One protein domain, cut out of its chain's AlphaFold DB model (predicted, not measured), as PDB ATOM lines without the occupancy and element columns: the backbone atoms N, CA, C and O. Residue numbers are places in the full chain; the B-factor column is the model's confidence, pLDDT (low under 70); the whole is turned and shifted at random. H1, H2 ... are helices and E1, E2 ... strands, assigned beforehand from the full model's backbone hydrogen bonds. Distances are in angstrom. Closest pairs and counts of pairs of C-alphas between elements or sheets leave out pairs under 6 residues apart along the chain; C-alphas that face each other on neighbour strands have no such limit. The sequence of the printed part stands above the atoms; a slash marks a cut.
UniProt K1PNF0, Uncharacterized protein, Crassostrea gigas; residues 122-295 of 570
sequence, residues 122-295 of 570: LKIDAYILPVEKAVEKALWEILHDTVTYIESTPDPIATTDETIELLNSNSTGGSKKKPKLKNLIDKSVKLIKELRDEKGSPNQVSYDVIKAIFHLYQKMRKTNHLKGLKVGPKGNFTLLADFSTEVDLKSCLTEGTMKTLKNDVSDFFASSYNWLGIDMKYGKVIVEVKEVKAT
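This is residues 122 to 295 of the 570 residues of an uncharacterized protein of Crassostrea gigas (UniProt K1PNF0). The long helix H4 runs through the middle, with H2 along one side of it and H6 along the other; H6 and the last residues of H4, 217 to 224, cover one face of a twisted four-stranded sheet, while the earlier part of H4 crosses the side-by-side pair H1 and H3. The printed part has 174 residues, with six named helices and four named strands in the order E1 H1 H2 H3 H4 E2 E3 H5 H6 E4, a mixed class. The antiparallel sheet runs E2, E3, E1, E4. The whole is compact, with a radius of gyration of the C-alphas of 16.0 A and spans of 46 by 39 by 28 A.

E1, residues 122 to 129, has two antiparallel neighbours: E3, residues 237 to 243, with N 124 and O 239 2.9 A apart, and E4, residues 284 to 292, with N 125 and O 288 2.8 A apart, both within hydrogen-bond range. E2, residues 226 to 231, forms a hairpin with E3, with N 230 and O 240 within hydrogen-bond range at 2.9 A. The sheet is twisted. H4, residues 202 to 224, is the hub, touching five helices. H4 and H6, residues 255 to 275, lie on the same face of the sheet, giving two layers, helices on one face. H6 is over E1 and E4 at a height over the sheet of 8.5 A. H4 and H6 touch at a shallow tilt of 6 degrees, opposite ways, the closest C-alphas being those of Val 209 and Ser 272, 5.7 A. H1, residues 133 to 151, is over E2 at a height of 7.9 A; its residues 142 to 147 touch H4 at a steep tilt of 55 degrees, closest at C-alphas Leu 143 and Ile 213, 6.7 A. H3, residues 179 to 195, touches H1 at a shallow tilt of 6 degrees, closest at C-alphas Ile 142 and Ser 188, 6.0 A. H2, residues 156 to 168, touches H4, closest at C-alphas Thr 160 and Phe 214, 6.1 A. H5, residues 246 to 252, only grazes the sheet and touches residue 224 of H4. E3, H5, H6 and E4 make a split strand-helix-strand unit, with E1 between its two strands and a right-handed crossover. In the six helices every O i to N i+4 pair is within hydrogen-bond range.

E1 begins at C-alpha 122 (272.959, 250.508, 374.416). H1 spans 26.6 A, H3 24.9 A, H4 33.0 A, H6 30.4 A and E4 24.8 A. E4 ends at C-alpha 292 (276.446, 254.017, 377.753).

The C-alphas farthest apart, of Asp 197 and Val 247, are 49.1 A apart. The printed part has no cut and no long link. Mean pLDDT of the printed part is 77.0; 36 residues are under 70, among them 169 to 177.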
ATOM      1  N   LEU A 122     274.285 249.997 374.122       78.94
ATOM      2  CA  LEU A 122     272.959 250.508 374.416       78.94
ATOM      3  C   LEU A 122     272.466 249.816 375.689       78.94
ATOM      4  O   LEU A 122     272.460 248.585 375.757       78.94
ATOM      5  N   LYS A 123     272.091 250.594 376.703       81.50
ATOM      6  CA  LYS A 123     271.432 250.097 377.911       81.50
ATOM      7  C   LYS A 123     269.937 250.288 377.742       81.50
ATOM      8  O   LYS A 123     269.479 251.418 377.591       81.50
ATOM      9  N   ILE A 124     269.215 249.176 377.747       82.88
ATOM     10  CA  ILE A 124     267.760 249.131 377.699       82.88
ATOM     11  C   ILE A 124     267.296 248.748 379.096       82.88
ATOM     12  O   ILE A 124     267.579 247.635 379.531       82.88
ATOM     13  N   ASP A 125     266.635 249.652 379.801       77.12
ATOM     14  CA  ASP A 125     266.038 249.377 381.104       77.12
ATOM     15  C   ASP A 125     264.531 249.208 380.924       77.12
ATOM     16  O   ASP A 125     263.875 250.063 380.329       77.12
ATOM     17  N   ALA A 126     263.994 248.086 381.394       79.81
ATOM     18  CA  ALA A 126     262.564 247.843 381.438       79.81
ATOM     19  C   ALA A 126     262.080 247.893 382.891       79.81
ATOM     20  O   ALA A 126     262.512 247.106 383.731       79.81
ATOM     21  N   TYR A 127     261.164 248.810 383.177       73.50
ATOM     22  CA  TYR A 127     260.491 248.921 384.464       73.50
ATOM     23  C   TYR A 127     259.086 248.359 384.311       73.50
ATOM     24  O   TYR A 127     258.360 248.749 383.395       73.50
ATOM     25  N   ILE A 128     258.712 247.408 385.160       75.00
ATOM     26  CA  ILE A 128     257.464 246.664 385.010       75.00
ATOM     27  C   ILE A 128     256.620 246.915 386.243       75.00
ATOM     28  O   ILE A 128     257.008 246.520 387.330       75.00
ATOM     29  N   LEU A 129     255.473 247.560 386.065       68.75
ATOM     30  CA  LEU A 129     254.474 247.754 387.108       68.75
ATOM     31  C   LEU A 129     253.214 246.970 386.698       68.75
ATOM     32  O   LEU A 129     252.872 247.003 385.521       68.75
ATOM     33  N   PRO A 130     252.495 246.285 387.595       63.12
ATOM     34  CA  PRO A 130     252.890 246.026 388.960       63.12
ATOM     35  C   PRO A 130     254.105 245.087 389.104       63.12
ATOM     36  O   PRO A 130     254.263 244.153 388.319       63.12
ATOM     37  N   VAL A 131     254.934 245.295 390.132       64.56
ATOM     38  CA  VAL A 131     256.064 244.412 390.459       64.56
ATOM     39  C   VAL A 131     255.616 243.308 391.400       64.56
ATOM     40  O   VAL A 131     255.234 243.562 392.538       64.56
ATOM     41  N   GLU A 132     255.773 242.061 390.965       72.88
ATOM     42  CA  GLU A 132     255.754 240.907 391.859       72.88
ATOM     43  C   GLU A 132     257.164 240.312 391.951       72.88
ATOM     44  O   GLU A 132     257.632 239.650 391.025       72.88
ATOM     45  N   LYS A 133     257.848 240.526 393.086       73.19
ATOM     46  CA  LYS A 133     259.268 240.155 393.286       73.19
ATOM     47  C   LYS A 133     259.591 238.703 392.928       73.19
ATOM     48  O   LYS A 133     260.665 238.405 392.408       73.19
ATOM     49  N   ALA A 134     258.677 237.781 393.237       77.19
ATOM     50  CA  ALA A 134     258.860 236.363 392.946       77.19
ATOM     51  C   ALA A 134     258.882 236.106 391.427       77.19
ATOM     52  O   ALA A 134     259.785 235.435 390.919       77.19
ATOM     53  N   VAL A 135     257.938 236.711 390.702       80.00
ATOM     54  CA  VAL A 135     257.822 236.642 389.240       80.00
ATOM     55  C   VAL A 135     258.994 237.339 388.565       80.00
ATOM     56  O   VAL A 135     259.612 236.760 387.674       80.00
ATOM     57  N   GLU A 136     259.350 238.537 389.028       78.00
ATOM     58  CA  GLU A 136     260.501 239.290 388.536       78.00
ATOM     59  C   GLU A 136     261.784 238.460 388.624       78.00
ATOM     60  O   GLU A 136     262.496 238.292 387.631       78.00
ATOM     61  N   LYS A 137     262.055 237.881 389.800       82.00
ATOM     62  CA  LYS A 137     263.235 237.046 390.030       82.00
ATOM     63  C   LYS A 137     263.276 235.858 389.072       82.00
ATOM     64  O   LYS A 137     264.321 235.598 388.476       82.00
ATOM     65  N   ALA A 138     262.167 235.135 388.922       86.69
ATOM     66  CA  ALA A 138     262.113 233.976 388.039       86.69
ATOM     67  C   ALA A 138     262.284 234.371 386.567       86.69
ATOM     68  O   ALA A 138     263.059 233.738 385.851       86.69
ATOM     69  N   LEU A 139     261.606 235.431 386.117       87.81
ATOM     70  CA  LEU A 139     261.701 235.900 384.738       87.81
ATOM     71  C   LEU A 139     263.107 236.413 384.418       87.81
ATOM     72  O   LEU A 139     263.634 236.094 383.353       87.81
ATOM     73  N   TRP A 140     263.744 237.141 385.340       89.25
ATOM     74  CA  TRP A 140     265.137 237.563 385.193       89.25
ATOM     75  C   TRP A 140     266.072 236.355 385.057       89.25
ATOM     76  O   TRP A 140     266.927 236.346 384.174       89.25
ATOM     77  N   GLU A 141     265.896 235.312 385.876       89.75
ATOM     78  CA  GLU A 141     266.723 234.098 385.808       89.75
ATOM     79  C   GLU A 141     266.538 233.355 384.474       89.75
ATOM     80  O   GLU A 141     267.525 232.971 383.844       89.75
ATOM     81  N   ILE A 142     265.295 233.216 383.997       90.88
ATOM     82  CA  ILE A 142     264.995 232.592 382.698       90.88
ATOM     83  C   ILE A 142     265.590 233.419 381.548       90.88
ATOM     84  O   ILE A 142     266.205 232.852 380.640       90.88
ATOM     85  N   LEU A 143     265.450 234.747 381.590       90.62
ATOM     86  CA  LEU A 143     266.024 235.671 380.610       90.62
ATOM     87  C   LEU A 143     267.552 235.557 380.572       90.62
ATOM     88  O   LEU A 143     268.128 235.337 379.507       90.62
ATOM     89  N   HIS A 144     268.201 235.645 381.734       90.69
ATOM     90  CA  HIS A 144     269.650 235.538 381.877       90.69
ATOM     91  C   HIS A 144     270.184 234.208 381.339       90.69
ATOM     92  O   HIS A 144     271.119 234.195 380.532       90.69
ATOM     93  N   ASP A 145     269.590 233.085 381.744       90.88
ATOM     94  CA  ASP A 145     270.044 231.761 381.322       90.88
ATOM     95  C   ASP A 145     269.825 231.525 379.823       90.88
ATOM     96  O   ASP A 145     270.683 230.937 379.160       90.88
ATOM     97  N   THR A 146     268.716 232.019 379.266       90.81
ATOM     98  CA  THR A 146     268.410 231.879 377.835       90.81
ATOM     99  C   THR A 146     269.352 232.727 376.981       90.81
ATOM    100  O   THR A 146     269.927 232.216 376.020       90.81
ATOM    101  N   VAL A 147     269.589 233.991 377.349       88.56
ATOM    102  CA  VAL A 147     270.560 234.857 376.652       88.56
ATOM    103  C   VAL A 147     271.972 234.275 376.760       88.56
ATOM    104  O   VAL A 147     272.688 234.210 375.763       88.56
ATOM    105  N   THR A 148     272.353 233.760 377.932       89.12
ATOM    106  CA  THR A 148     273.648 233.088 378.127       89.12
ATOM    107  C   THR A 148     273.772 231.841 377.251       89.12
ATOM    108  O   THR A 148     274.825 231.607 376.654       89.12
ATOM    109  N   TYR A 149     272.708 231.039 377.137       88.81
ATOM    110  CA  TYR A 149     272.674 229.885 376.242       88.81
ATOM    111  C   TYR A 149     272.930 230.304 374.790       88.81
ATOM    112  O   TYR A 149     273.837 229.744 374.171       88.81
ATOM    113  N   ILE A 150     272.205 231.312 374.289       86.50
ATOM    114  CA  ILE A 150     272.334 231.840 372.921       86.50
ATOM    115  C   ILE A 150     273.768 232.315 372.651       86.50
ATOM    116  O   ILE A 150     274.420 231.832 371.725       86.50
ATOM    117  N   GLU A 151     274.287 233.206 373.497       84.75
ATOM    118  CA  GLU A 151     275.606 233.833 373.334       84.75
ATOM    119  C   GLU A 151     276.776 232.851 373.530       84.75
ATOM    120  O   GLU A 151     277.890 233.101 373.074       84.75
ATOM    121  N   SER A 152     276.544 231.700 374.174       84.25
ATOM    122  CA  SER A 152     277.556 230.642 374.322       84.25
ATOM    123  C   SER A 152     277.727 229.753 373.081       84.25
ATOM    124  O   SER A 152     278.589 228.865 373.079       84.25
ATOM    125  N   THR A 153     276.900 229.938 372.047       79.56
ATOM    126  CA  THR A 153     276.931 229.117 370.827       79.56
ATOM    127  C   THR A 153     277.795 229.732 369.717       79.56
ATOM    128  O   THR A 153     277.908 230.954 369.638       79.56
ATOM    129  N   PRO A 154     278.425 228.913 368.843       72.94
ATOM    130  CA  PRO A 154     279.295 229.421 367.773       72.94
ATOM    131  C   PRO A 154     278.569 230.300 366.748       72.94
ATOM    132  O   PRO A 154     279.157 231.248 366.237       72.94
ATOM    133  N   ASP A 155     277.301 229.987 366.467       77.94
ATOM    134  CA  ASP A 155     276.419 230.799 365.629       77.94
ATOM    135  C   ASP A 155     275.088 231.054 366.359       77.94
ATOM    136  O   ASP A 155     274.179 230.212 366.316       77.94
ATOM    137  N   PRO A 156     274.956 232.210 367.034       76.25
ATOM    138  CA  PRO A 156     273.744 232.563 367.764       76.25
ATOM    139  C   PRO A 156     272.494 232.722 366.885       76.25
ATOM    140  O   PRO A 156     271.395 232.460 367.369       76.25
ATOM    141  N   ILE A 157     272.619 233.128 365.606       72.94
ATOM    142  CA  ILE A 157     271.450 233.258 364.708       72.94
ATOM    143  C   ILE A 157     270.955 231.868 364.344       72.94
ATOM    144  O   ILE A 157     269.806 231.549 364.643       72.94
ATOM    145  N   ALA A 158     271.836 231.030 363.790       75.06
ATOM    146  CA  ALA A 158     271.459 229.690 363.349       75.06
ATOM    147  C   ALA A 158     270.937 228.842 364.517       75.06
ATOM    148  O   ALA A 158     269.931 228.148 364.388       75.06
ATOM    149  N   THR A 159     271.563 228.965 365.695       76.56
ATOM    150  CA  THR A 159     271.083 228.308 366.918       76.56
ATOM    151  C   THR A 159     269.678 228.768 367.282       76.56
ATOM    152  O   THR A 159     268.864 227.945 367.700       76.56
ATOM    153  N   THR A 160     269.385 230.062 367.145       78.25
ATOM    154  CA  THR A 160     268.061 230.590 367.468       78.25
ATOM    155  C   THR A 160     267.008 230.097 366.478       78.25
ATOM    156  O   THR A 160     265.972 229.613 366.925       78.25
ATOM    157  N   ASP A 161     267.273 230.156 365.167       79.25
ATOM    158  CA  ASP A 161     266.352 229.655 364.131       79.25
ATOM    159  C   ASP A 161     266.042 228.158 364.341       79.25
ATOM    160  O   ASP A 161     264.880 227.774 364.480       79.25
ATOM    161  N   GLU A 162     267.077 227.325 364.502       79.06
ATOM    162  CA  GLU A 162     266.922 225.881 364.739       79.06
ATOM    163  C   GLU A 162     266.161 225.593 366.046       79.06
ATOM    164  O   GLU A 162     265.356 224.666 366.138       79.06
ATOM    165  N   THR A 163     266.410 226.380 367.096       80.19
ATOM    166  CA  THR A 163     265.760 226.173 368.396       80.19
ATOM    167  C   THR A 163     264.293 226.602 368.376       80.19
ATOM    168  O   THR A 163     263.466 225.906 368.963       80.19
ATOM    169  N   ILE A 164     263.943 227.684 367.674       80.19
ATOM    170  CA  ILE A 164     262.544 228.090 367.471       80.19
ATOM    171  C   ILE A 164     261.777 226.991 366.719       80.19
ATOM    172  O   ILE A 164     260.689 226.610 367.157       80.19
ATOM    173  N   GLU A 165     262.349 226.415 365.656       79.38
ATOM    174  CA  GLU A 165     261.742 225.288 364.929       79.38
ATOM    175  C   GLU A 165     261.521 224.066 365.832       79.38
ATOM    176  O   GLU A 165     260.429 223.487 365.866       79.38
ATOM    177  N   LEU A 166     262.528 223.705 366.634       75.75
ATOM    178  CA  LEU A 166     262.431 222.601 367.591       75.75
ATOM    179  C   LEU A 166     261.317 222.835 368.617       75.75
ATOM    180  O   LEU A 166     260.519 221.927 368.868       75.75
ATOM    181  N   LEU A 167     261.235 224.042 369.179       74.75
ATOM    182  CA  LEU A 167     260.226 224.419 370.169       74.75
ATOM    183  C   LEU A 167     258.807 224.499 369.566       74.75
ATOM    184  O   LEU A 167     257.832 224.310 370.296       74.75
ATOM    185  N   ASN A 168     258.665 224.751 368.260       72.25
ATOM    186  CA  ASN A 168     257.376 224.765 367.553       72.25
ATOM    187  C   ASN A 168     256.875 223.365 367.173       72.25
ATOM    188  O   ASN A 168     255.670 223.142 367.100       72.25
ATOM    189  N   SER A 169     257.778 222.402 366.975       65.62
ATOM    190  CA  SER A 169     257.426 221.046 366.533       65.62
ATOM    191  C   SER A 169     256.708 220.174 367.579       65.62
ATOM    192  O   SER A 169     256.311 219.058 367.248       65.62
ATOM    193  N   ASN A 170     256.583 220.617 368.843       54.19
ATOM    194  CA  ASN A 170     256.065 219.846 369.995       54.19
ATOM    195  C   ASN A 170     256.642 218.419 370.142       54.19
ATOM    196  O   ASN A 170     256.120 217.587 370.889       54.19
ATOM    197  N   SER A 171     257.747 218.113 369.457       47.16
ATOM    198  CA  SER A 171     258.325 216.781 369.454       47.16
ATOM    199  C   SER A 171     259.145 216.598 370.729       47.16
ATOM    200  O   SER A 171     260.268 217.078 370.878       47.16
ATOM    201  N   THR A 172     258.604 215.832 371.672       44.84
ATOM    202  CA  THR A 172     259.296 215.381 372.894       44.84
ATOM    203  C   THR A 172     260.618 214.631 372.614       44.84
ATOM    204  O   THR A 172     261.384 214.340 373.537       44.84
ATOM    205  N   GLY A 173     260.924 214.331 371.343       44.62
ATOM    206  CA  GLY A 173     262.189 213.770 370.864       44.62
ATOM    207  C   GLY A 173     263.278 214.788 370.480       44.62
ATOM    208  O   GLY A 173     264.453 214.420 370.495       44.62
ATOM    209  N   GLY A 174     262.942 216.050 370.178       45.41
ATOM    210  CA  GLY A 174     263.902 217.065 369.715       45.41
ATOM    211  C   GLY A 174     264.811 217.610 370.824       45.41
ATOM    212  O   GLY A 174     266.028 217.695 370.658       45.41
ATOM    213  N   SER A 175     264.253 217.873 372.012       49.88
ATOM    214  CA  SER A 175     265.013 218.350 373.181       49.88
ATOM    215  C   SER A 175     266.010 217.312 373.719       49.88
ATOM    216  O   SER A 175     267.039 217.677 374.288       49.88
ATOM    217  N   LYS A 176     265.783 216.011 373.468       49.97
ATOM    218  CA  LYS A 176     266.725 214.931 373.819       49.97
ATOM    219  C   LYS A 176     268.046 214.999 373.038       49.97
ATOM    220  O   LYS A 176     269.042 214.473 373.525       49.97
ATOM    221  N   LYS A 177     268.082 215.656 371.868       53.12
ATOM    222  CA  LYS A 177     269.294 215.802 371.034       53.12
ATOM    223  C   LYS A 177     270.175 217.000 371.419       53.12
ATOM    224  O   LYS A 177     271.327 217.051 371.000       53.12
ATOM    225  N   LYS A 178     269.681 217.937 372.243       70.81
ATOM    226  CA  LYS A 178     270.429 219.117 372.723       70.81
ATOM    227  C   LYS A 178     270.417 219.195 374.263       70.81
ATOM    228  O   LYS A 178     269.559 219.862 374.838       70.81
ATOM    229  N   PRO A 179     271.402 218.582 374.951       76.62
ATOM    230  CA  PRO A 179     271.429 218.481 376.416       76.62
ATOM    231  C   PRO A 179     271.382 219.833 377.141       76.62
ATOM    232  O   PRO A 179     270.720 219.967 378.166       76.62
ATOM    233  N   LYS A 180     272.051 220.855 376.586       81.62
ATOM    234  CA  LYS A 180     272.079 222.213 377.154       81.62
ATOM    235  C   LYS A 180     270.709 222.901 377.110       81.62
ATOM    236  O   LYS A 180     270.322 223.518 378.094       81.62
ATOM    237  N   LEU A 181     269.977 222.756 376.001       82.56
ATOM    238  CA  LEU A 181     268.627 223.310 375.847       82.56
ATOM    239  C   LEU A 181     267.637 222.603 376.775       82.56
ATOM    240  O   LEU A 181     266.820 223.252 377.416       82.56
ATOM    241  N   LYS A 182     267.748 221.275 376.899       82.81
ATOM    242  CA  LYS A 182     266.940 220.513 377.852       82.81
ATOM    243  C   LYS A 182     267.161 220.993 379.292       82.81
ATOM    244  O   LYS A 182     266.190 221.247 379.986       82.81
ATOM    245  N   ASN A 183     268.415 221.179 379.706       86.62
ATOM    246  CA  ASN A 183     268.732 221.678 381.047       86.62
ATOM    247  C   ASN A 183     268.163 223.088 381.305       86.62
ATOM    248  O   ASN A 183     267.640 223.349 382.384       86.62
ATOM    249  N   LEU A 184     268.225 223.982 380.308       87.75
ATOM    250  CA  LEU A 184     267.608 225.312 380.379       87.75
ATOM    251  C   LEU A 184     266.093 225.215 380.621       87.75
ATOM    252  O   LEU A 184     265.567 225.868 381.522       87.75
ATOM    253  N   ILE A 185     265.406 224.372 379.846       86.50
ATOM    254  CA  ILE A 185     263.963 224.145 379.979       86.50
ATOM    255  C   ILE A 185     263.642 223.546 381.351       86.50
ATOM    256  O   ILE A 185     262.777 224.068 382.045       86.50
ATOM    257  N   ASP A 186     264.355 222.501 381.778       85.94
ATOM    258  CA  ASP A 186     264.122 221.835 383.066       85.94
ATOM    259  C   ASP A 186     264.302 222.815 384.246       85.94
ATOM    260  O   ASP A 186     263.508 222.811 385.191       85.94
ATOM    261  N   LYS A 187     265.299 223.712 384.171       90.38
ATOM    262  CA  LYS A 187     265.513 224.773 385.166       90.38
ATOM    263  C   LYS A 187     264.385 225.811 385.156       90.38
ATOM    264  O   LYS A 187     263.889 226.162 386.224       90.38
ATOM    265  N   SER A 188     263.944 226.257 383.978       88.88
ATOM    266  CA  SER A 188     262.799 227.169 383.836       88.88
ATOM    267  C   SER A 188     261.507 226.559 384.388       88.88
ATOM    268  O   SER A 188     260.777 227.222 385.123       88.88
ATOM    269  N   VAL A 189     261.253 225.276 384.109       87.12
ATOM    270  CA  VAL A 189     260.087 224.538 384.620       87.12
ATOM    271  C   VAL A 189     260.114 224.471 386.139       87.12
ATOM    272  O   VAL A 189     259.076 224.640 386.775       87.12
ATOM    273  N   LYS A 190     261.287 224.231 386.734       88.38
ATOM    274  CA  LYS A 190     261.441 224.228 388.189       88.38
ATOM    275  C   LYS A 190     261.087 225.593 388.792       88.38
ATOM    276  O   LYS A 190     260.276 225.634 389.708       88.38
ATOM    277  N   LEU A 191     261.631 226.683 388.245       87.56
ATOM    278  CA  LEU A 191     261.346 228.044 388.719       87.56
ATOM    279  C   LEU A 191     259.854 228.388 388.627       87.56
ATOM    280  O   LEU A 191     259.285 228.920 389.572       87.56
ATOM    281  N   ILE A 192     259.197 228.046 387.516       85.44
ATOM    282  CA  ILE A 192     257.767 228.338 387.327       85.44
ATOM    283  C   ILE A 192     256.886 227.491 388.255       85.44
ATOM    284  O   ILE A 192     255.869 227.985 388.738       85.44
ATOM    285  N   LYS A 193     257.273 226.242 388.547       85.19
ATOM    286  CA  LYS A 193     256.581 225.407 389.544       85.19
ATOM    287  C   LYS A 193     256.657 225.992 390.951       85.19
ATOM    288  O   LYS A 193     255.702 225.865 391.696       85.19
ATOM    289  N   GLU A 194     257.769 226.630 391.307       83.62
ATOM    290  CA  GLU A 194     257.923 227.288 392.612       83.62
ATOM    291  C   GLU A 194     257.051 228.552 392.744       83.62
ATOM    292  O   GLU A 194     256.783 228.986 393.860       83.62
ATOM    293  N   LEU A 195     256.584 229.132 391.629       77.00
ATOM    294  CA  LEU A 195     255.718 230.318 391.623       77.00
ATOM    295  C   LEU A 195     254.217 230.011 391.636       77.00
ATOM    296  O   LEU A 195     253.421 230.899 391.931       77.00
ATOM    297  N   ARG A 196     253.801 228.808 391.226       69.50
ATOM    298  CA  ARG A 196     252.393 228.504 390.937       69.50
ATOM    299  C   ARG A 196     251.971 227.171 391.529       69.50
ATOM    300  O   ARG A 196     252.511 226.141 391.140       69.50
ATOM    301  N   ASP A 197     250.905 227.204 392.328       57.31
ATOM    302  CA  ASP A 197     250.325 225.993 392.910       57.31
ATOM    303  C   ASP A 197     249.403 225.216 391.954       57.31
ATOM    304  O   ASP A 197     249.385 224.002 392.080       57.31
ATOM    305  N   GLU A 198     248.696 225.834 390.982       48.38
ATOM    306  CA  GLU A 198     248.124 225.157 389.785       48.38
ATOM    307  C   GLU A 198     247.207 226.047 388.906       48.38
ATOM    308  O   GLU A 198     246.457 226.881 389.410       48.38
ATOM    309  N   LYS A 199     247.248 225.805 387.576       47.78
ATOM    310  CA  LYS A 199     246.152 225.851 386.555       47.78
ATOM    311  C   LYS A 199     246.666 225.839 385.100       47.78
ATOM    312  O   LYS A 199     245.877 225.661 384.178       47.78
ATOM    313  N   GLY A 200     247.972 225.994 384.875       57.88
ATOM    314  CA  GLY A 200     248.614 225.839 383.562       57.88
ATOM    315  C   GLY A 200     249.680 224.748 383.594       57.88
ATOM    316  O   GLY A 200     250.229 224.468 384.654       57.88
ATOM    317  N   SER A 201     249.992 224.137 382.446       71.62
ATOM    318  CA  SER A 201     251.141 223.229 382.323       71.62
ATOM    319  C   SER A 201     252.429 224.048 382.496       71.62
ATOM    320  O   SER A 201     252.728 224.851 381.607       71.62
ATOM    321  N   PRO A 202     253.214 223.877 383.584       68.75
ATOM    322  CA  PRO A 202     254.447 224.645 383.801       68.75
ATOM    323  C   PRO A 202     255.428 224.472 382.643       68.75
ATOM    324  O   PRO A 202     256.136 225.401 382.275       68.75
ATOM    325  N   ASN A 203     255.393 223.296 382.010       77.38
ATOM    326  CA  ASN A 203     256.132 223.021 380.791       77.38
ATOM    327  C   ASN A 203     255.719 223.983 379.678       77.38
ATOM    328  O   ASN A 203     256.580 224.615 379.093       77.38
ATOM    329  N   GLN A 204     254.429 224.155 379.400       81.12
ATOM    330  CA  GLN A 204     254.001 225.027 378.306       81.12
ATOM    331  C   GLN A 204     254.430 226.486 378.534       81.12
ATOM    332  O   GLN A 204     255.034 227.086 377.650       81.12
ATOM    333  N   VAL A 205     254.236 227.004 379.751       83.12
ATOM    334  CA  VAL A 205     254.636 228.371 380.128       83.12
ATOM    335  C   VAL A 205     256.145 228.577 379.971       83.12
ATOM    336  O   VAL A 205     256.570 229.563 379.373       83.12
ATOM    337  N   SER A 206     256.970 227.632 380.439       85.31
ATOM    338  CA  SER A 206     258.426 227.693 380.248       85.31
ATOM    339  C   SER A 206     258.812 227.747 378.775       85.31
ATOM    340  O   SER A 206     259.692 228.519 378.398       85.31
ATOM    341  N   TYR A 207     258.162 226.939 377.933       85.38
ATOM    342  CA  TYR A 207     258.435 226.936 376.499       85.38
ATOM    343  C   TYR A 207     258.048 228.274 375.868       85.38
ATOM    344  O   TYR A 207     258.830 228.795 375.080       85.38
ATOM    345  N   ASP A 208     256.902 228.848 376.226       86.75
ATOM    346  CA  ASP A 208     256.424 230.107 375.650       86.75
ATOM    347  C   ASP A 208     257.307 231.302 376.055       86.75
ATOM    348  O   ASP A 208     257.723 232.073 375.186       86.75
ATOM    349  N   VAL A 209     257.724 231.393 377.325       87.69
ATOM    350  CA  VAL A 209     258.672 232.426 377.790       87.69
ATOM    351  C   VAL A 209     260.027 232.287 377.087       87.69
ATOM    352  O   VAL A 209     260.550 233.263 376.548       87.69
ATOM    353  N   ILE A 210     260.592 231.073 377.033       88.62
ATOM    354  CA  ILE A 210     261.874 230.820 376.353       88.62
ATOM    355  C   ILE A 210     261.769 231.165 374.862       88.62
ATOM    356  O   ILE A 210     262.642 231.850 374.326       88.62
ATOM    357  N   LYS A 211     260.689 230.741 374.190       87.69
ATOM    358  CA  LYS A 211     260.410 231.100 372.793       87.69
ATOM    359  C   LYS A 211     260.392 232.613 372.621       87.69
ATOM    360  O   LYS A 211     261.044 233.107 371.704       87.69
ATOM    361  N   ALA A 212     259.689 233.352 373.474       88.06
ATOM    362  CA  ALA A 212     259.598 234.804 373.360       88.06
ATOM    363  C   ALA A 212     260.964 235.491 373.513       88.06
ATOM    364  O   ALA A 212     261.260 236.409 372.751       88.06
ATOM    365  N   ILE A 213     261.839 234.994 374.396       89.88
ATOM    366  CA  ILE A 213     263.221 235.493 374.518       89.88
ATOM    367  C   ILE A 213     264.000 235.268 373.217       89.88
ATOM    368  O   ILE A 213     264.668 236.184 372.735       89.88
ATOM    369  N   PHE A 214     263.897 234.079 372.615       88.62
ATOM    370  CA  PHE A 214     264.524 233.803 371.318       88.62
ATOM    371  C   PHE A 214     264.003 234.743 370.218       88.62
ATOM    372  O   PHE A 214     264.799 235.271 369.442       88.62
ATOM    373  N   HIS A 215     262.693 235.010 370.171       87.44
ATOM    374  CA  HIS A 215     262.107 235.940 369.200       87.44
ATOM    375  C   HIS A 215     262.588 237.381 369.422       87.44
ATOM    376  O   HIS A 215     263.006 238.030 368.462       87.44
ATOM    377  N   LEU A 216     262.597 237.864 370.670       87.44
ATOM    378  CA  LEU A 216     263.118 239.189 371.019       87.44
ATOM    379  C   LEU A 216     264.596 239.318 370.617       87.44
ATOM    380  O   LEU A 216     264.980 240.298 369.977       87.44
ATOM    381  N   TYR A 217     265.412 238.299 370.911       86.38
ATOM    382  CA  TYR A 217     266.817 238.247 370.502       86.38
ATOM    383  C   TYR A 217     266.972 238.341 368.980       86.38
ATOM    384  O   TYR A 217     267.744 239.166 368.486       86.38
ATOM    385  N   GLN A 218     266.214 237.544 368.213       83.25
ATOM    386  CA  GLN A 218     266.257 237.613 366.752       83.25
ATOM    387  C   GLN A 218     265.866 238.988 366.226       83.25
ATOM    388  O   GLN A 218     266.525 239.489 365.316       83.25
ATOM    389  N   LYS A 219     264.807 239.590 366.775       80.50
ATOM    390  CA  LYS A 219     264.295 240.882 366.318       80.50
ATOM    391  C   LYS A 219     265.314 241.992 366.563       80.50
ATOM    392  O   LYS A 219     265.617 242.750 365.642       80.50
ATOM    393  N   MET A 220     265.947 242.004 367.737       76.56
ATOM    394  CA  MET A 220     267.043 242.929 368.038       76.56
ATOM    395  C   MET A 220     268.271 242.696 367.142       76.56
ATOM    396  O   MET A 220     268.906 243.657 366.716       76.56
ATOM    397  N   ARG A 221     268.608 241.443 366.799       74.81
ATOM    398  CA  ARG A 221     269.796 241.145 365.979       74.81
ATOM    399  C   ARG A 221     269.591 241.385 364.479       74.81
ATOM    400  O   ARG A 221     270.505 241.891 363.831       74.81
ATOM    401  N   LYS A 222     268.415 241.044 363.934       70.94
ATOM    402  CA  LYS A 222     268.055 241.230 362.512       70.94
ATOM    403  C   LYS A 222     267.875 242.710 362.158       70.94
ATOM    404  O   LYS A 222     268.250 243.103 361.060       70.94
ATOM    405  N   THR A 223     267.355 243.518 363.083       62.31
ATOM    406  CA  THR A 223     267.038 244.935 362.824       62.31
ATOM    407  C   THR A 223     268.221 245.873 363.101       62.31
ATOM    408  O   THR A 223     268.353 246.886 362.424       62.31
ATOM    409  N   ASN A 224     269.116 245.527 364.043       60.00
ATOM    410  CA  ASN A 224     270.081 246.489 364.603       60.00
ATOM    411  C   ASN A 224     271.566 246.062 364.512       60.00
ATOM    412  O   ASN A 224     272.404 246.640 365.193       60.00
ATOM    413  N   HIS A 225     271.932 245.041 363.725       65.81
ATOM    414  CA  HIS A 225     273.332 244.577 363.569       65.81
ATOM    415  C   HIS A 225     274.082 244.325 364.899       65.81
ATOM    416  O   HIS A 225     275.291 244.553 365.031       65.81
ATOM    417  N   LEU A 226     273.348 243.829 365.900       69.31
ATOM    418  CA  LEU A 226     273.840 243.593 367.256       69.31
ATOM    419  C   LEU A 226     275.010 242.594 367.261       69.31
ATOM    420  O   LEU A 226     274.920 241.488 366.713       69.31
ATOM    421  N   LYS A 227     276.102 242.963 367.931       72.06
ATOM    422  CA  LYS A 227     277.285 242.115 368.115       72.06
ATOM    423  C   LYS A 227     277.083 241.089 369.229       72.06
ATOM    424  O   LYS A 227     277.585 239.976 369.102       72.06
ATOM    425  N   GLY A 228     276.384 241.468 370.295       75.69
ATOM    426  CA  GLY A 228     276.059 240.585 371.412       75.69
ATOM    427  C   GLY A 228     275.129 241.253 372.417       75.69
ATOM    428  O   GLY A 228     275.107 242.481 372.525       75.69
ATOM    429  N   LEU A 229     274.361 240.438 373.132       83.81
ATOM    430  CA  LEU A 229     273.416 240.866 374.157       83.81
ATOM    431  C   LEU A 229     273.847 240.330 375.524       83.81
ATOM    432  O   LEU A 229     274.241 239.174 375.654       83.81
ATOM    433  N   LYS A 230     273.747 241.151 376.568       85.00
ATOM    434  CA  LYS A 230     273.953 240.716 377.954       85.00
ATOM    435  C   LYS A 230     272.791 241.173 378.817       85.00
ATOM    436  O   LYS A 230     272.241 242.246 378.593       85.00
ATOM    437  N   VAL A 231     272.460 240.378 379.822       84.06
ATOM    438  CA  VAL A 231     271.497 240.762 380.856       84.06
ATOM    439  C   VAL A 231     272.264 241.431 381.996       84.06
ATOM    440  O   VAL A 231     273.367 241.003 382.344       84.06
ATOM    441  N   GLY A 232     271.722 242.529 382.513       74.75
ATOM    442  CA  GLY A 232     272.270 243.267 383.645       74.75
ATOM    443  C   GLY A 232     272.139 242.505 384.968       74.75
ATOM    444  O   GLY A 232     271.744 241.341 384.973       74.75
ATOM    445  N   PRO A 233     272.510 243.130 386.099       69.44
ATOM    446  CA  PRO A 233     272.472 242.490 387.413       69.44
ATOM    447  C   PRO A 233     271.057 242.041 387.813       69.44
ATOM    448  O   PRO A 233     270.057 242.506 387.269       69.44
ATOM    449  N   LYS A 234     270.994 241.107 388.766       59.88
ATOM    450  CA  LYS A 234     269.750 240.510 389.267       59.88
ATOM    451  C   LYS A 234     268.832 241.561 389.893       59.88
ATOM    452  O   LYS A 234     269.320 242.387 390.650       59.88
ATOM    453  N   GLY A 235     267.531 241.484 389.596       54.41
ATOM    454  CA  GLY A 235     266.521 242.432 390.097       54.41
ATOM    455  C   GLY A 235     266.396 243.715 389.272       54.41
ATOM    456  O   GLY A 235     265.763 244.661 389.703       54.41
ATOM    457  N   ASN A 236     267.034 243.763 388.101       63.41
ATOM    458  CA  ASN A 236     266.864 244.842 387.142       63.41
ATOM    459  C   ASN A 236     266.739 244.239 385.739       63.41
ATOM    460  O   ASN A 236     267.634 243.515 385.281       63.41
ATOM    461  N   PHE A 237     265.649 244.536 385.026       74.19
ATOM    462  CA  PHE A 237     265.497 244.149 383.620       74.19
ATOM    463  C   PHE A 237     266.289 245.094 382.721       74.19
ATOM    464  O   PHE A 237     265.753 245.865 381.930       74.19
ATOM    465  N   THR A 238     267.606 245.015 382.855       80.19
ATOM    466  CA  THR A 238     268.549 245.726 382.008       80.19
ATOM    467  C   THR A 238     269.059 244.790 380.919       80.19
ATOM    468  O   THR A 238     269.600 243.723 381.212       80.19
ATOM    469  N   LEU A 239     268.986 245.215 379.662       83.62
ATOM    470  CA  LEU A 239     269.692 244.594 378.548       83.62
ATOM    471  C   LEU A 239     270.822 245.511 378.076       83.62
ATOM    472  O   LEU A 239     270.645 246.714 377.902       83.62
ATOM    473  N   LEU A 240     271.997 244.928 377.869       82.19
ATOM    474  CA  LEU A 240     273.179 245.592 377.341       82.19
ATOM    475  C   LEU A 240     273.441 245.052 375.940       82.19
ATOM    476  O   LEU A 240     273.841 243.897 375.776       82.19
ATOM    477  N   ALA A 241     273.199 245.889 374.943       82.62
ATOM    478  CA  ALA A 241     273.388 245.565 373.540       82.62
ATOM    479  C   ALA A 241     274.696 246.171 373.029       82.62
ATOM    480  O   ALA A 241     274.845 247.391 372.976       82.62
ATOM    481  N   ASP A 242     275.645 245.317 372.648       78.31
ATOM    482  CA  ASP A 242     276.919 245.731 372.065       78.31
ATOM    483  C   ASP A 242     276.792 245.830 370.541       78.31
ATOM    484  O   ASP A 242     276.330 244.891 369.890       78.31
ATOM    485  N   PHE A 243     277.262 246.931 369.954       72.62
ATOM    486  CA  PHE A 243     277.247 247.145 368.503       72.62
ATOM    487  C   PHE A 243     278.630 246.951 367.875       72.62
ATOM    488  O   PHE A 243     279.674 247.118 368.519       72.62
ATOM    489  N   SER A 244     278.642 246.556 366.599       69.00
ATOM    490  CA  SER A 244     279.883 246.350 365.843       69.00
ATOM    491  C   SER A 244     280.518 247.668 365.399       69.00
ATOM    492  O   SER A 244     281.751 247.753 365.366       69.00
ATOM    493  N   THR A 245     279.699 248.681 365.093       69.38
ATOM    494  CA  THR A 245     280.133 250.014 364.659       69.38
ATOM    495  C   THR A 245     279.272 251.130 365.268       69.38
ATOM    496  O   THR A 245     278.142 250.903 365.693       69.38
ATOM    497  N   GLU A 246     279.797 252.360 365.287       70.19
ATOM    498  CA  GLU A 246     279.045 253.559 365.702       70.19
ATOM    499  C   GLU A 246     277.911 253.905 364.715       70.19
ATOM    500  O   GLU A 246     276.920 254.524 365.091       70.19
ATOM    501  N   VAL A 247     278.036 253.481 363.452       72.44
ATOM    502  CA  VAL A 247     277.008 253.675 362.419       72.44
ATOM    503  C   VAL A 247     275.775 252.820 362.722       72.44
ATOM    504  O   VAL A 247     274.662 253.339 362.674       72.44
ATOM    505  N   ASP A 248     275.977 251.557 363.114       73.38
ATOM    506  CA  ASP A 248     274.894 250.636 363.498       73.38
ATOM    507  C   ASP A 248     274.144 251.121 364.748       73.38
ATOM    508  O   ASP A 248     272.934 250.954 364.878       73.38
ATOM    509  N   LEU A 249     274.857 251.761 365.677       74.00
ATOM    510  CA  LEU A 249     274.226 252.391 366.830       74.00
ATOM    511  C   LEU A 249     273.369 253.586 366.398       74.00
ATOM    512  O   LEU A 249     272.212 253.689 366.794       74.00
ATOM    513  N   LYS A 250     273.921 254.496 365.586       76.25
ATOM    514  CA  LYS A 250     273.205 255.705 365.153       76.25
ATOM    515  C   LYS A 250     271.951 255.380 364.346       76.25
ATOM    516  O   LYS A 250     270.957 256.086 364.494       76.25
ATOM    517  N   SER A 251     271.956 254.311 363.548       77.75
ATOM    518  CA  SER A 251     270.743 253.842 362.866       77.75
ATOM    519  C   SER A 251     269.692 253.313 363.855       77.75
ATOM    520  O   SER A 251     268.503 253.608 363.700       77.75
ATOM    521  N   CYS A 252     270.118 252.617 364.915       74.69
ATOM    522  CA  CYS A 252     269.245 252.142 365.991       74.69
ATOM    523  C   CYS A 252     268.653 253.282 366.843       74.69
ATOM    524  O   CYS A 252     267.540 253.154 367.348       74.69
ATOM    525  N   LEU A 253     269.376 254.398 366.993       75.94
ATOM    526  CA  LEU A 253     268.949 255.575 367.763       75.94
ATOM    527  C   LEU A 253     267.966 256.494 367.016       75.94
ATOM    528  O   LEU A 253     267.518 257.493 367.575       75.94
ATOM    529  N   THR A 254     267.615 256.182 365.767       82.44
ATOM    530  CA  THR A 254     266.571 256.923 365.041       82.44
ATOM    531  C   THR A 254     265.212 256.767 365.726       82.44
ATOM    532  O   THR A 254     264.898 255.708 366.268       82.44
ATOM    533  N   GLU A 255     264.376 257.806 365.683       78.31
ATOM    534  CA  GLU A 255     263.099 257.847 366.411       78.31
ATOM    535  C   GLU A 255     262.176 256.656 366.076       78.31
ATOM    536  O   GLU A 255     261.613 256.023 366.971       78.31
ATOM    537  N   GLY A 256     262.082 256.285 364.793       82.69
ATOM    538  CA  GLY A 256     261.272 255.148 364.343       82.69
ATOM    539  C   GLY A 256     261.782 253.790 364.844       82.69
ATOM    540  O   GLY A 256     261.000 252.977 365.349       82.69
ATOM    541  N   THR A 257     263.093 253.547 364.759       79.88
ATOM    542  CA  THR A 257     263.705 252.294 365.235       79.88
ATOM    543  C   THR A 257     263.647 252.197 366.755       79.88
ATOM    544  O   THR A 257     263.323 251.141 367.294       79.88
ATOM    545  N   MET A 258     263.856 253.318 367.451       80.31
ATOM    546  CA  MET A 258     263.757 253.411 368.904       80.31
ATOM    547  C   MET A 258     262.350 253.080 369.402       80.31
ATOM    548  O   MET A 258     262.182 252.288 370.329       80.31
ATOM    549  N   LYS A 259     261.322 253.642 368.757       83.94
ATOM    550  CA  LYS A 259     259.922 253.338 369.067       83.94
ATOM    551  C   LYS A 259     259.609 251.856 368.861       83.94
ATOM    552  O   LYS A 259     258.963 251.247 369.707       83.94
ATOM    553  N   THR A 260     260.104 251.273 367.770       85.81
ATOM    554  CA  THR A 260     259.928 249.842 367.476       85.81
ATOM    555  C   THR A 260     260.590 248.975 368.547       85.81
ATOM    556  O   THR A 260     259.940 248.098 369.102       85.81
ATOM    557  N   LEU A 261     261.839 249.275 368.917       84.38
ATOM    558  CA  LEU A 261     262.566 248.558 369.966       84.38
ATOM    559  C   LEU A 261     261.850 248.629 371.323       84.38
ATOM    560  O   LEU A 261     261.718 247.611 371.998       84.38
ATOM    561  N   LYS A 262     261.370 249.817 371.718       86.94
ATOM    562  CA  LYS A 262     260.605 249.991 372.961       86.94
ATOM    563  C   LYS A 262     259.326 249.152 372.960       86.94
ATOM    564  O   LYS A 262     259.050 248.489 373.955       86.94
ATOM    565  N   ASN A 263     258.590 249.136 371.849       88.62
ATOM    566  CA  ASN A 263     257.386 248.316 371.710       88.62
ATOM    567  C   ASN A 263     257.709 246.820 371.797       88.62
ATOM    568  O   ASN A 263     257.053 246.107 372.541       88.62
ATOM    569  N   ASP A 264     258.762 246.358 371.125       87.81
ATOM    570  CA  ASP A 264     259.146 244.942 371.119       87.81
ATOM    571  C   ASP A 264     259.519 244.425 372.509       87.81
ATOM    572  O   ASP A 264     259.134 243.323 372.904       87.81
ATOM    573  N   VAL A 265     260.277 245.229 373.257       88.50
ATOM    574  CA  VAL A 265     260.653 244.922 374.640       88.50
ATOM    575  C   VAL A 265     259.419 244.965 375.545       88.50
ATOM    576  O   VAL A 265     259.240 244.072 376.372       88.50
ATOM    577  N   SER A 266     258.543 245.957 375.360       88.44
ATOM    578  CA  SER A 266     257.276 246.075 376.090       88.44
ATOM    579  C   SER A 266     256.373 244.853 375.877       88.44
ATOM    580  O   SER A 266     255.951 244.217 376.846       88.44
ATOM    581  N   ASP A 267     256.155 244.457 374.620       89.12
ATOM    582  CA  ASP A 267     255.317 243.319 374.228       89.12
ATOM    583  C   ASP A 267     255.854 241.994 374.785       89.12
ATOM    584  O   ASP A 267     255.084 241.146 375.252       89.12
ATOM    585  N   PHE A 268     257.181 241.819 374.773       91.00
ATOM    586  CA  PHE A 268     257.842 240.664 375.375       91.00
ATOM    587  C   PHE A 268     257.520 240.544 376.870       91.00
ATOM    588  O   PHE A 268     257.110 239.471 377.330       91.00
ATOM    589  N   PHE A 269     257.695 241.627 377.629       87.44
ATOM    590  CA  PHE A 269     257.460 241.614 379.070       87.44
ATOM    591  C   PHE A 269     255.977 241.456 379.399       87.44
ATOM    592  O   PHE A 269     255.636 240.604 380.219       87.44
ATOM    593  N   ALA A 270     255.091 242.178 378.709       84.88
ATOM    594  CA  ALA A 270     253.649 242.058 378.900       84.88
ATOM    595  C   ALA A 270     253.153 240.621 378.647       84.88
ATOM    596  O   ALA A 270     252.406 240.065 379.454       84.88
ATOM    597  N   SER A 271     253.618 239.979 377.570       88.50
ATOM    598  CA  SER A 271     253.254 238.591 377.247       88.50
ATOM    599  C   SER A 271     253.795 237.599 378.278       88.50
ATOM    600  O   SER A 271     253.073 236.709 378.727       88.50
ATOM    601  N   SER A 272     255.050 237.781 378.697       87.69
ATOM    602  CA  SER A 272     255.702 236.900 379.670       87.69
ATOM    603  C   SER A 272     255.009 236.941 381.033       87.69
ATOM    604  O   SER A 272     254.752 235.889 381.615       87.69
ATOM    605  N   TYR A 273     254.644 238.132 381.514       83.56
ATOM    606  CA  TYR A 273     253.891 238.294 382.762       83.56
ATOM    607  C   TYR A 273     252.501 237.654 382.678       83.56
ATOM    608  O   TYR A 273     252.111 236.922 383.588       83.56
ATOM    609  N   ASN A 274     251.799 237.829 381.553       83.44
ATOM    610  CA  ASN A 274     250.503 237.185 381.324       83.44
ATOM    611  C   ASN A 274     250.594 235.646 381.330       83.44
ATOM    612  O   ASN A 274     249.710 234.985 381.869       83.44
ATOM    613  N   TRP A 275     251.655 235.038 380.785       85.38
ATOM    614  CA  TRP A 275     251.841 233.576 380.862       85.38
ATOM    615  C   TRP A 275     252.226 233.089 382.258       85.38
ATOM    616  O   TRP A 275     251.811 232.008 382.680       85.38
ATOM    617  N   LEU A 276     252.957 233.915 383.009       79.88
ATOM    618  CA  LEU A 276     253.177 233.736 384.445       79.88
ATOM    619  C   LEU A 276     251.912 234.069 385.261       79.88
ATOM    620  O   LEU A 276     251.922 233.941 386.486       79.88
ATOM    621  N   GLY A 277     250.816 234.404 384.559       73.75
ATOM    622  CA  GLY A 277     249.456 234.733 384.988       73.75
ATOM    623  C   GLY A 277     249.384 235.784 386.071       73.75
ATOM    624  O   GLY A 277     248.566 235.678 386.984       73.75
ATOM    625  N   ILE A 278     250.240 236.784 385.906       74.00
ATOM    626  CA  ILE A 278     250.030 238.118 386.435       74.00
ATOM    627  C   ILE A 278     249.139 238.842 385.441       74.00
ATOM    628  O   ILE A 278     249.449 238.900 384.251       74.00
ATOM    629  N   ASP A 279     248.002 239.337 385.921       68.12
ATOM    630  CA  ASP A 279     247.075 240.095 385.092       68.12
ATOM    631  C   ASP A 279     247.678 241.470 384.775       68.12
ATOM    632  O   ASP A 279     247.648 242.385 385.599       68.12
ATOM    633  N   MET A 280     248.221 241.615 383.564       69.06
ATOM    634  CA  MET A 280     248.755 242.884 383.067       69.06
ATOM    635  C   MET A 280     247.666 243.827 382.541       69.06
ATOM    636  O   MET A 280     247.998 244.857 381.964       69.06
ATOM    637  N   LYS A 281     246.368 243.546 382.748       63.59
ATOM    638  CA  LYS A 281     245.269 244.457 382.365       63.59
ATOM    639  C   LYS A 281     245.439 245.877 382.911       63.59
ATOM    640  O   LYS A 281     244.922 246.817 382.314       63.59
ATOM    641  N   TYR A 282     246.117 245.999 384.048       57.91
ATOM    642  CA  TYR A 282     246.433 247.254 384.725       57.91
ATOM    643  C   TYR A 282     247.951 247.479 384.823       57.91
ATOM    644  O   TYR A 282     248.402 248.407 385.478       57.91
ATOM    645  N   GLY A 283     248.764 246.622 384.208       64.38
ATOM    646  CA  GLY A 283     250.212 246.748 384.250       64.38
ATOM    647  C   GLY A 283     250.762 247.583 383.098       64.38
ATOM    648  O   GLY A 283     250.207 247.601 382.002       64.38
ATOM    649  N   LYS A 284     251.894 248.244 383.326       74.06
ATOM    650  CA  LYS A 284     252.644 248.988 382.319       74.06
ATOM    651  C   LYS A 284     254.111 248.578 382.328       74.06
ATOM    652  O   LYS A 284     254.750 248.501 383.375       74.06
ATOM    653  N   VAL A 285     254.641 248.358 381.127       78.88
ATOM    654  CA  VAL A 285     256.073 248.184 380.885       78.88
ATOM    655  C   VAL A 285     256.619 249.499 380.346       78.88
ATOM    656  O   VAL A 285     256.170 250.005 379.318       78.88
ATOM    657  N   ILE A 286     257.575 250.073 381.058       75.69
ATOM    658  CA  ILE A 286     258.250 251.312 380.687       75.69
ATOM    659  C   ILE A 286     259.628 250.927 380.179       75.69
ATOM    660  O   ILE A 286     260.398 250.308 380.906       75.69
ATOM    661  N   VAL A 287     259.931 251.274 378.929       82.88
ATOM    662  CA  VAL A 287     261.215 250.942 378.304       82.88
ATOM    663  C   VAL A 287     262.011 252.210 378.049       82.88
ATOM    664  O   VAL A 287     261.623 253.089 377.269       82.88
ATOM    665  N   GLU A 288     263.173 252.263 378.675       76.75
ATOM    666  CA  GLU A 288     264.153 253.318 378.511       76.75
ATOM    667  C   GLU A 288     265.372 252.801 377.791       76.75
ATOM    668  O   GLU A 288     265.797 251.666 377.975       76.75
ATOM    669  N   VAL A 289     265.945 253.655 376.954       81.56
ATOM    670  CA  VAL A 289     267.052 253.280 376.094       81.56
ATOM    671  C   VAL A 289     268.059 254.413 376.105       81.56
ATOM    672  O   VAL A 289     267.734 255.533 375.721       81.56
ATOM    673  N   LYS A 290     269.284 254.121 376.545       78.81
ATOM    674  CA  LYS A 290     270.366 255.105 376.640       78.81
ATOM    675  C   LYS A 290     271.683 254.558 376.114       78.81
ATOM    676  O   LYS A 290     271.991 253.375 376.254       78.81
ATOM    677  N   GLU A 291     272.475 255.440 375.519       79.69
ATOM    678  CA  GLU A 291     273.855 255.145 375.146       79.69
ATOM    679  C   GLU A 291     274.739 255.165 376.399       79.69
ATOM    680  O   GLU A 291     274.690 256.110 377.185       79.69
ATOM    681  N   VAL A 292     275.551 254.126 376.596       71.06
ATOM    682  CA  VAL A 292     276.446 254.017 377.753       71.06
ATOM    683  C   VAL A 292     277.859 253.689 377.291       71.06
ATOM    684  O   VAL A 292     278.086 252.831 376.430       71.06
ATOM    685  N   LYS A 293     278.850 254.351 377.894       64.06
ATOM    686  CA  LYS A 293     280.263 254.050 377.638       64.06
ATOM    687  C   LYS A 293     280.641 252.746 378.345       64.06
ATOM    688  O   LYS A 293     280.344 252.552 379.523       64.06
ATOM    689  N   ALA A 294     281.373 251.865 377.660       53.12
ATOM    690  CA  ALA A 294     281.764 250.542 378.169       53.12
ATOM    691  C   ALA A 294     282.526 250.554 379.521       53.12
ATOM    692  O   ALA A 294     282.598 249.531 380.206       53.12
ATOM    693  N   THR A 295     283.093 251.698 379.923       46.75
ATOM    694  CA  THR A 295     283.770 251.913 381.211       46.75
ATOM    695  C   THR A 295     282.809 252.039 382.398       46.75
ATOM    696  O   THR A 295     283.151 251.592 383.491       46.75
TER     697      THR A 295